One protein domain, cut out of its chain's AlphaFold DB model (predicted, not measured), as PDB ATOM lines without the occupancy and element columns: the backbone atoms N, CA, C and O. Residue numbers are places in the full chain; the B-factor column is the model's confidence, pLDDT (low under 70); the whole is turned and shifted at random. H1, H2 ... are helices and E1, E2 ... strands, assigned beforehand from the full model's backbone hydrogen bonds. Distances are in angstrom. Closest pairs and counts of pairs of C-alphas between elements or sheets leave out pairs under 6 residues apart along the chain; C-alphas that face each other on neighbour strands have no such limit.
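What this domain is: This is residues 2 to 62 of the 209 residues of the protein "PAS modulated sigma54 specific transcriptional regulator, Fis family" of Candidatus Moduliflexus flocculans (UniProt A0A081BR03). The model is a long rod with a slender two-stranded hairpin, E2 and E3, at one end and a single helix, H1, sticking out at the other with its residues 46 to 62. Between these two ends a second, shorter hairpin, made by E1 and the first part of E2, stands across the long axis, and E3 leads almost directly into H1. The printed part has 61 residues with three named strands and one named helix, in the order E1, E2, E3, H1; the sheet has the order E1, E2, E3 and is antiparallel throughout. The class is mixed, helices and strands, and the whole is extended, with a radius of gyration of the C-alphas of 18.1 A and spans of 64 by 27 by 12 A.

Where its parts are: E1 is residues 4 to 9, 15.9 A from first to last C-alpha, and begins at C-alpha 4 at (17.013, 15.850, -5.934). E2 is residues 15 to 27, the longest strand by residues, and measures 31.7 A. It bends by 73 degrees at residue 24. E3 is residues 30 to 39, 28.5 A long, with C-alpha 30 at (27.391, 16.061, -29.344). H1 is residues 41 to 62, 31.4 A long, and ends at C-alpha 62 at (13.376, 17.951, 31.540).

How they stand to each other: E1, E2 and E3 form a meander, each strand the antiparallel neighbour of the one before, in a strongly twisted sheet. E1 and E3 are its edge strands, and E2 is the inner strand. E1 and E2 are a hairpin, with 123 degrees between their directions; N 8 and O 16, 2.8 A apart, are within hydrogen-bond range. E2 and E3 are also a hairpin, with 160 degrees between their directions; N 19 and O 38, at 2.9 A, and N 32 and O 25, at 2.8 A, are within hydrogen-bond range. H1 is on the sheet but only grazes it, with its residues 41 to 45. The closest C-alphas of E2 and H1 are those of Trp 17 and Thr 41, 4.6 A apart. In H1 every O i to N i+4 pair is within hydrogen-bond range.

The domain as a whole: The two C-alphas farthest apart are those of Ser 29 and Leu 62, at 64.0 A. Residues 46 to 62, which belong to H1, stand free; the body without them spans 40 by 23 by 12 A. The links E1 to E2, E2 to E3 and E3 to H1 are tight. The printed part has no cut. Its mean pLDDT is 87.3, and residues 2 and 62 are under 70.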
ATOM      1  N   PRO A   2      17.298  21.991  -9.845       60.19
ATOM      2  CA  PRO A   2      17.270  21.610  -8.432       60.19
ATOM      3  C   PRO A   2      17.897  20.221  -8.258       60.19
ATOM      4  O   PRO A   2      17.566  19.309  -9.012       60.19
ATOM      5  N   ALA A   3      18.816  20.081  -7.302       73.06
ATOM      6  CA  ALA A   3      19.308  18.777  -6.879       73.06
ATOM      7  C   ALA A   3      18.158  18.011  -6.209       73.06
ATOM      8  O   ALA A   3      17.391  18.586  -5.430       73.06
ATOM      9  N   TRP A   4      18.015  16.729  -6.536       83.00
ATOM     10  CA  TRP A   4      17.013  15.850  -5.934       83.00
ATOM     11  C   TRP A   4      17.688  14.939  -4.913       83.00
ATOM     12  O   TRP A   4      18.700  14.315  -5.219       83.00
ATOM     13  N   GLU A   5      17.120  14.834  -3.713       84.69
ATOM     14  CA  GLU A   5      17.528  13.833  -2.723       84.69
ATOM     15  C   GLU A   5      16.579  12.633  -2.788       84.69
ATOM     16  O   GLU A   5      15.356  12.798  -2.818       84.69
ATOM     17  N   THR A   6      17.129  11.419  -2.811       88.06
ATOM     18  CA  THR A   6      16.335  10.187  -2.773       88.06
ATOM     19  C   THR A   6      17.072   9.054  -2.060       88.06
ATOM     20  O   THR A   6      18.297   9.080  -1.916       88.06
ATOM     21  N   GLU A   7      16.317   8.057  -1.607       89.69
ATOM     22  CA  GLU A   7      16.853   6.805  -1.077       89.69
ATOM     23  C   GLU A   7      16.978   5.784  -2.209       89.69
ATOM     24  O   GLU A   7      16.023   5.514  -2.939       89.69
ATOM     25  N   LEU A   8      18.158   5.189  -2.348       88.75
ATOM     26  CA  LEU A   8      18.421   4.114  -3.296       88.75
ATOM     27  C   LEU A   8      18.750   2.830  -2.545       88.75
ATOM     28  O   LEU A   8      19.548   2.830  -1.609       88.75
ATOM     29  N   LEU A   9      18.181   1.715  -2.992       89.62
ATOM     30  CA  LEU A   9      18.563   0.393  -2.514       89.62
ATOM     31  C   LEU A   9      19.750  -0.103  -3.346       89.62
ATOM     32  O   LEU A   9      19.646  -0.263  -4.563       89.62
ATOM     33  N   SER A  10      20.887  -0.337  -2.702       85.50
ATOM     34  CA  SER A  10      22.029  -0.979  -3.352       85.50
ATOM     35  C   SER A  10      21.713  -2.441  -3.690       85.50
ATOM     36  O   SER A  10      20.860  -3.073  -3.064       85.50
ATOM     37  N   ALA A  11      22.460  -3.019  -4.635       86.56
ATOM     38  CA  ALA A  11      22.351  -4.440  -4.988       86.56
ATOM     39  C   ALA A  11      22.596  -5.390  -3.796       86.56
ATOM     40  O   ALA A  11      22.174  -6.543  -3.822       86.56
ATOM     41  N   ASN A  12      23.240  -4.886  -2.741       87.88
ATOM     42  CA  ASN A  12      23.579  -5.626  -1.532       87.88
ATOM     43  C   ASN A  12      22.500  -5.474  -0.439       87.88
ATOM     44  O   ASN A  12      22.664  -5.996   0.659       87.88
ATOM     45  N   GLY A  13      21.415  -4.740  -0.717       86.19
ATOM     46  CA  GLY A  13      20.315  -4.483   0.216       86.19
ATOM     47  C   GLY A  13      20.519  -3.288   1.154       86.19
ATOM     48  O   GLY A  13      19.636  -2.997   1.955       86.19
ATOM     49  N   GLU A  14      21.644  -2.572   1.073       87.06
ATOM     50  CA  GLU A  14      21.863  -1.355   1.869       87.06
ATOM     51  C   GLU A  14      21.111  -0.158   1.278       87.06
ATOM     52  O   GLU A  14      21.163   0.062   0.067       87.06
ATOM     53  N   VAL A  15      20.476   0.643   2.138       87.88
ATOM     54  CA  VAL A  15      19.854   1.920   1.760       87.88
ATOM     55  C   VAL A  15      20.910   3.024   1.728       87.88
ATOM     56  O   VAL A  15      21.618   3.251   2.716       87.88
ATOM     57  N   LEU A  16      20.992   3.718   0.597       90.56
ATOM     58  CA  LEU A  16      21.896   4.828   0.339       90.56
ATOM     59  C   LEU A  16      21.100   6.115   0.135       90.56
ATOM     60  O   LEU A  16      20.225   6.178  -0.721       90.56
ATOM     61  N   TRP A  17      21.458   7.166   0.865       90.88
ATOM     62  CA  TRP A  17      20.975   8.512   0.576       90.88
ATOM     63  C   TRP A  17      21.821   9.114  -0.534       90.88
ATOM     64  O   TRP A  17      23.039   9.257  -0.375       90.88
ATOM     65  N   VAL A  18      21.187   9.452  -1.656       91.50
ATOM     66  CA  VAL A  18      21.877   9.960  -2.839       91.50
ATOM     67  C   VAL A  18      21.290  11.293  -3.267       91.50
ATOM     68  O   VAL A  18      20.084  11.443  -3.453       91.50
ATOM     69  N   GLU A  19      22.183  12.261  -3.427       91.62
ATOM     70  CA  GLU A  19      21.906  13.533  -4.072       91.62
ATOM     71  C   GLU A  19      22.188  13.381  -5.567       91.62
ATOM     72  O   GLU A  19      23.257  12.909  -5.969       91.62
ATOM     73  N   MET A  20      21.200  13.736  -6.381       90.75
ATOM     74  CA  MET A  20      21.228  13.585  -7.826       90.75
ATOM     75  C   MET A  20      21.126  14.960  -8.473       90.75
ATOM     76  O   MET A  20      20.121  15.654  -8.310       90.75
ATOM     77  N   GLU A  21      22.140  15.336  -9.245       91.94
ATOM     78  CA  GLU A  21      22.090  16.531 -10.085       91.94
ATOM     79  C   GLU A  21      22.310  16.147 -11.541       91.94
ATOM     80  O   GLU A  21      23.197  15.354 -11.872       91.94
ATOM     81  N   MET A  22      21.485  16.723 -12.413       92.00
ATOM     82  CA  MET A  22      21.555  16.492 -13.841       92.00
ATOM     83  C   MET A  22      21.909  17.782 -14.577       92.00
ATOM     84  O   MET A  22      21.223  18.798 -14.440       92.00
ATOM     85  N   THR A  23      22.980  17.727 -15.360       91.31
ATOM     86  CA  THR A  23      23.546  18.883 -16.060       91.31
ATOM     87  C   THR A  23      23.722  18.549 -17.535       91.31
ATOM     88  O   THR A  23      24.209  17.472 -17.881       91.31
ATOM     89  N   ASP A  24      23.337  19.463 -18.419       93.19
ATOM     90  CA  ASP A  24      23.586  19.296 -19.850       93.19
ATOM     91  C   ASP A  24      25.066  19.605 -20.149       93.19
ATOM     92  O   ASP A  24      25.611  20.611 -19.692       93.19
ATOM     93  N   ILE A  25      25.729  18.721 -20.895       92.19
ATOM     94  CA  ILE A  25      27.149  18.815 -21.257       92.19
ATOM     95  C   ILE A  25      27.336  18.563 -22.757       92.19
ATOM     96  O   ILE A  25      26.459  18.027 -23.431       92.19
ATOM     97  N   VAL A  26      28.507  18.903 -23.290       93.50
ATOM     98  CA  VAL A  26      28.919  18.481 -24.637       93.50
ATOM     99  C   VAL A  26      29.956  17.375 -24.494       93.50
ATOM    100  O   VAL A  26      31.011  17.592 -23.898       93.50
ATOM    101  N   TRP A  27      29.672  16.198 -25.046       91.69
ATOM    102  CA  TRP A  27      30.591  15.060 -25.056       91.69
ATOM    103  C   TRP A  27      30.838  14.623 -26.501       91.69
ATOM    104  O   TRP A  27      29.895  14.399 -27.252       91.69
ATOM    105  N   ASN A  28      32.106  14.557 -26.918       91.62
ATOM    106  CA  ASN A  28      32.503  14.256 -28.303       91.62
ATOM    107  C   ASN A  28      31.770  15.113 -29.359       91.62
ATOM    108  O   ASN A  28      31.299  14.605 -30.375       91.62
ATOM    109  N   SER A  29      31.656  16.422 -29.102       91.50
ATOM    110  CA  SER A  29      30.959  17.393 -29.965       91.50
ATOM    111  C   SER A  29      29.464  17.116 -30.192       91.50
ATOM    112  O   SER A  29      28.870  17.698 -31.099       91.50
ATOM    113  N   GLN A  30      28.837  16.276 -29.362       93.62
ATOM    114  CA  GLN A  30      27.391  16.061 -29.344       93.62
ATOM    115  C   GLN A  30      26.782  16.451 -27.986       93.62
ATOM    116  O   GLN A  30      27.445  16.320 -26.951       93.62
ATOM    117  N   PRO A  31      25.534  16.959 -27.965       93.81
ATOM    118  CA  PRO A  31      24.835  17.264 -26.725       93.81
ATOM    119  C   PRO A  31      24.552  15.978 -25.944       93.81
ATOM    120  O   PRO A  31      24.017  15.009 -26.481       93.81
ATOM    121  N   ALA A  32      24.903  15.986 -24.664       93.38
ATOM    122  CA  ALA A  32      24.692  14.890 -23.734       93.38
ATOM    123  C   ALA A  32      24.203  15.428 -22.384       93.38
ATOM    124  O   ALA A  32      24.205  16.631 -22.125       93.38
ATOM    125  N   ARG A  33      23.778  14.521 -21.507       91.56
ATOM    126  CA  ARG A  33      23.291  14.855 -20.171       91.56
ATOM    127  C   ARG A  33      24.057  14.042 -19.139       91.56
ATOM    128  O   ARG A  33      24.069  12.816 -19.201       91.56
ATOM    129  N   LEU A  34      24.722  14.734 -18.223       91.56
ATOM    130  CA  LEU A  34      25.494  14.141 -17.144       91.56
ATOM    131  C   LEU A  34      24.620  14.039 -15.900       91.56
ATOM    132  O   LEU A  34      24.133  15.052 -15.404       91.56
ATOM    133  N   LEU A  35      24.452  12.822 -15.392       90.75
ATOM    134  CA  LEU A  35      23.876  12.574 -14.079       90.75
ATOM    135  C   LEU A  35      25.013  12.382 -13.079       90.75
ATOM    136  O   LEU A  35      25.795  11.439 -13.194       90.75
ATOM    137  N   THR A  36      25.096  13.269 -12.099       88.75
ATOM    138  CA  THR A  36      25.994  13.114 -10.958       88.75
ATOM    139  C   THR A  36      25.213  12.526  -9.792       88.75
ATOM    140  O   THR A  36      24.117  12.981  -9.472       88.75
ATOM    141  N   LEU A  37      25.765  11.471  -9.192       89.94
ATOM    142  CA  LEU A  37      25.217  10.803  -8.017       89.94
ATOM    143  C   LEU A  37      26.217  10.972  -6.881       89.94
ATOM    144  O   LEU A  37      27.359  10.519  -6.991       89.94
ATOM    145  N   ARG A  38      25.801  11.598  -5.785       89.31
ATOM    146  CA  ARG A  38      26.643  11.767  -4.603       89.31
ATOM    147  C   ARG A  38      26.037  11.039  -3.417       89.31
ATOM    148  O   ARG A  38      24.939  11.360  -2.979       89.31
ATOM    149  N   ASN A  39      26.772  10.070  -2.877       90.06
ATOM    150  CA  ASN A  39      26.386   9.382  -1.650       90.06
ATOM    151  C   ASN A  39      26.546  10.331  -0.449       90.06
ATOM    152  O   ASN A  39      27.642  10.830  -0.191       90.06
ATOM    153  N   GLN A  40      25.454  10.568   0.274       90.00
ATOM    154  CA  GLN A  40      25.376  11.414   1.469       90.00
ATOM    155  C   GLN A  40      24.917  10.619   2.707       90.00
ATOM    156  O   GLN A  40      24.550  11.199   3.728       90.00
ATOM    157  N   THR A  41      24.948   9.284   2.645       88.25
ATOM    158  CA  THR A  41      24.423   8.390   3.693       88.25
ATOM    159  C   THR A  41      25.057   8.646   5.055       88.25
ATOM    160  O   THR A  41      24.349   8.747   6.054       88.25
ATOM    161  N   GLU A  42      26.382   8.804   5.121       89.00
ATOM    162  CA  GLU A  42      27.064   9.105   6.386       89.00
ATOM    163  C   GLU A  42      26.657  10.461   6.958       89.00
ATOM    164  O   GLU A  42      26.480  10.595   8.167       89.00
ATOM    165  N   ARG A  43      26.495  11.464   6.091       88.88
ATOM    166  CA  ARG A  43      26.101  12.811   6.499       88.88
ATOM    167  C   ARG A  43      24.694  12.805   7.092       88.88
ATOM    168  O   ARG A  43      24.529  13.275   8.213       88.88
ATOM    169  N   LYS A  44      23.721  12.200   6.400       86.50
ATOM    170  CA  LYS A  44      22.341  12.058   6.895       86.50
ATOM    171  C   LYS A  44      22.285  11.282   8.212       86.50
ATOM    172  O   LYS A  44      21.614  11.714   9.142       86.50
ATOM    173  N   ARG A  45      23.051  10.190   8.342       88.94
ATOM    174  CA  ARG A  45      23.132   9.423   9.599       88.94
ATOM    175  C   ARG A  45      23.698  10.251  10.754       88.94
ATOM    176  O   ARG A  45      23.180  10.148  11.859       88.94
ATOM    177  N   ARG A  46      24.728  11.075  10.522       89.38
ATOM    178  CA  ARG A  46      25.281  11.970  11.556       89.38
ATOM    179  C   ARG A  46      24.281  13.036  11.986       89.38
ATOM    180  O   ARG A  46      24.146  13.270  13.179       89.38
ATOM    181  N   GLU A  47      23.592  13.661  11.033       88.81
ATOM    182  CA  GLU A  47      22.552  14.660  11.315       88.81
ATOM    183  C   GLU A  47      21.430  14.041  12.166       88.81
ATOM    184  O   GLU A  47      21.089  14.581  13.216       88.81
ATOM    185  N   GLN A  48      20.960  12.847  11.798       88.81
ATOM    186  CA  GLN A  48      19.914  12.131  12.529       88.81
ATOM    187  C   GLN A  48      20.364  11.678  13.929       88.81
ATOM    188  O   GLN A  48      19.643  11.872  14.903       88.81
ATOM    189  N   GLN A  49      21.583  11.145  14.065       90.56
ATOM    190  CA  GLN A  49      22.156  10.791  15.371       90.56
ATOM    191  C   GLN A  49      22.315  12.014  16.282       90.56
ATOM    192  O   GLN A  49      22.097  11.916  17.489       90.56
ATOM    193  N   MET A  50      22.703  13.160  15.718       89.94
ATOM    194  CA  MET A  50      22.831  14.415  16.457       89.94
ATOM    195  C   MET A  50      21.463  14.900  16.949       89.94
ATOM    196  O   MET A  50      21.339  15.300  18.103       89.94
ATOM    197  N   GLU A  51      20.436  14.840  16.100       88.44
ATOM    198  CA  GLU A  51      19.068  15.229  16.448       88.44
ATOM    199  C   GLU A  51      18.472  14.316  17.532       88.44
ATOM    200  O   GLU A  51      17.941  14.800  18.532       88.44
ATOM    201  N   GLU A  52      18.655  12.998  17.412       90.00
ATOM    202  CA  GLU A  52      18.258  12.029  18.441       90.00
ATOM    203  C   GLU A  52      18.996  12.253  19.771       90.00
ATOM    204  O   GLU A  52      18.396  12.162  20.846       90.00
ATOM    205  N   ALA A  53      20.294  12.572  19.719       87.62
ATOM    206  CA  ALA A  53      21.084  12.884  20.906       87.62
ATOM    207  C   ALA A  53      20.622  14.187  21.577       87.62
ATOM    208  O   ALA A  53      20.525  14.231  22.804       87.62
ATOM    209  N   LEU A  54      20.301  15.224  20.797       87.25
ATOM    210  CA  LEU A  54      19.750  16.482  21.308       87.25
ATOM    211  C   LEU A  54      18.398  16.262  21.986       87.25
ATOM    212  O   LEU A  54      18.216  16.696  23.122       87.25
ATOM    213  N   LEU A  55      17.489  15.521  21.348       85.06
ATOM    214  CA  LEU A  55      16.190  15.174  21.930       85.06
ATOM    215  C   LEU A  55      16.340  14.384  23.234       85.06
ATOM    216  O   LEU A  55      15.649  14.673  24.212       85.06
ATOM    217  N   ARG A  56      17.267  13.417  23.290       84.00
ATOM    218  CA  ARG A  56      17.580  12.696  24.533       84.00
ATOM    219  C   ARG A  56      18.099  13.621  25.621       84.00
ATOM    220  O   ARG A  56      17.617  13.546  26.747       84.00
ATOM    221  N   LEU A  57      19.049  14.496  25.295       79.50
ATOM    222  CA  LEU A  57      19.601  15.457  26.249       79.50
ATOM    223  C   LEU A  57      18.524  16.411  26.769       79.50
ATOM    224  O   LEU A  57      18.490  16.686  27.966       79.50
ATOM    225  N   GLU A  58      17.618  16.887  25.915       75.75
ATOM    226  CA  GLU A  58      16.486  17.715  26.341       75.75
ATOM    227  C   GLU A  58      15.517  16.949  27.245       75.75
ATOM    228  O   GLU A  58      15.097  17.479  28.276       75.75
ATOM    229  N   GLN A  59      15.197  15.696  26.915       73.62
ATOM    230  CA  GLN A  59      14.342  14.839  27.741       73.62
ATOM    231  C   GLN A  59      14.971  14.538  29.105       73.62
ATOM    232  O   GLN A  59      14.291  14.634  30.127       73.62
ATOM    233  N   GLU A  60      16.267  14.228  29.150       74.62
ATOM    234  CA  GLU A  60      17.012  14.060  30.398       74.62
ATOM    235  C   GLU A  60      17.034  15.361  31.200       74.62
ATOM    236  O   GLU A  60      16.777  15.347  32.401       74.62
ATOM    237  N   ASN A  61      17.250  16.506  30.549       76.56
ATOM    238  CA  ASN A  61      17.220  17.811  31.202       76.56
ATOM    239  C   ASN A  61      15.836  18.106  31.805       76.56
ATOM    240  O   ASN A  61      15.744  18.550  32.950       76.56
ATOM    241  N   LEU A  62      14.757  17.812  31.073       69.19
ATOM    242  CA  LEU A  62      13.376  17.951  31.540       69.19
ATOM    243  C   LEU A  62      13.055  16.992  32.692       69.19
ATOM    244  O   LEU A  62      12.416  17.414  33.652       69.19
TER     245      LEU A  62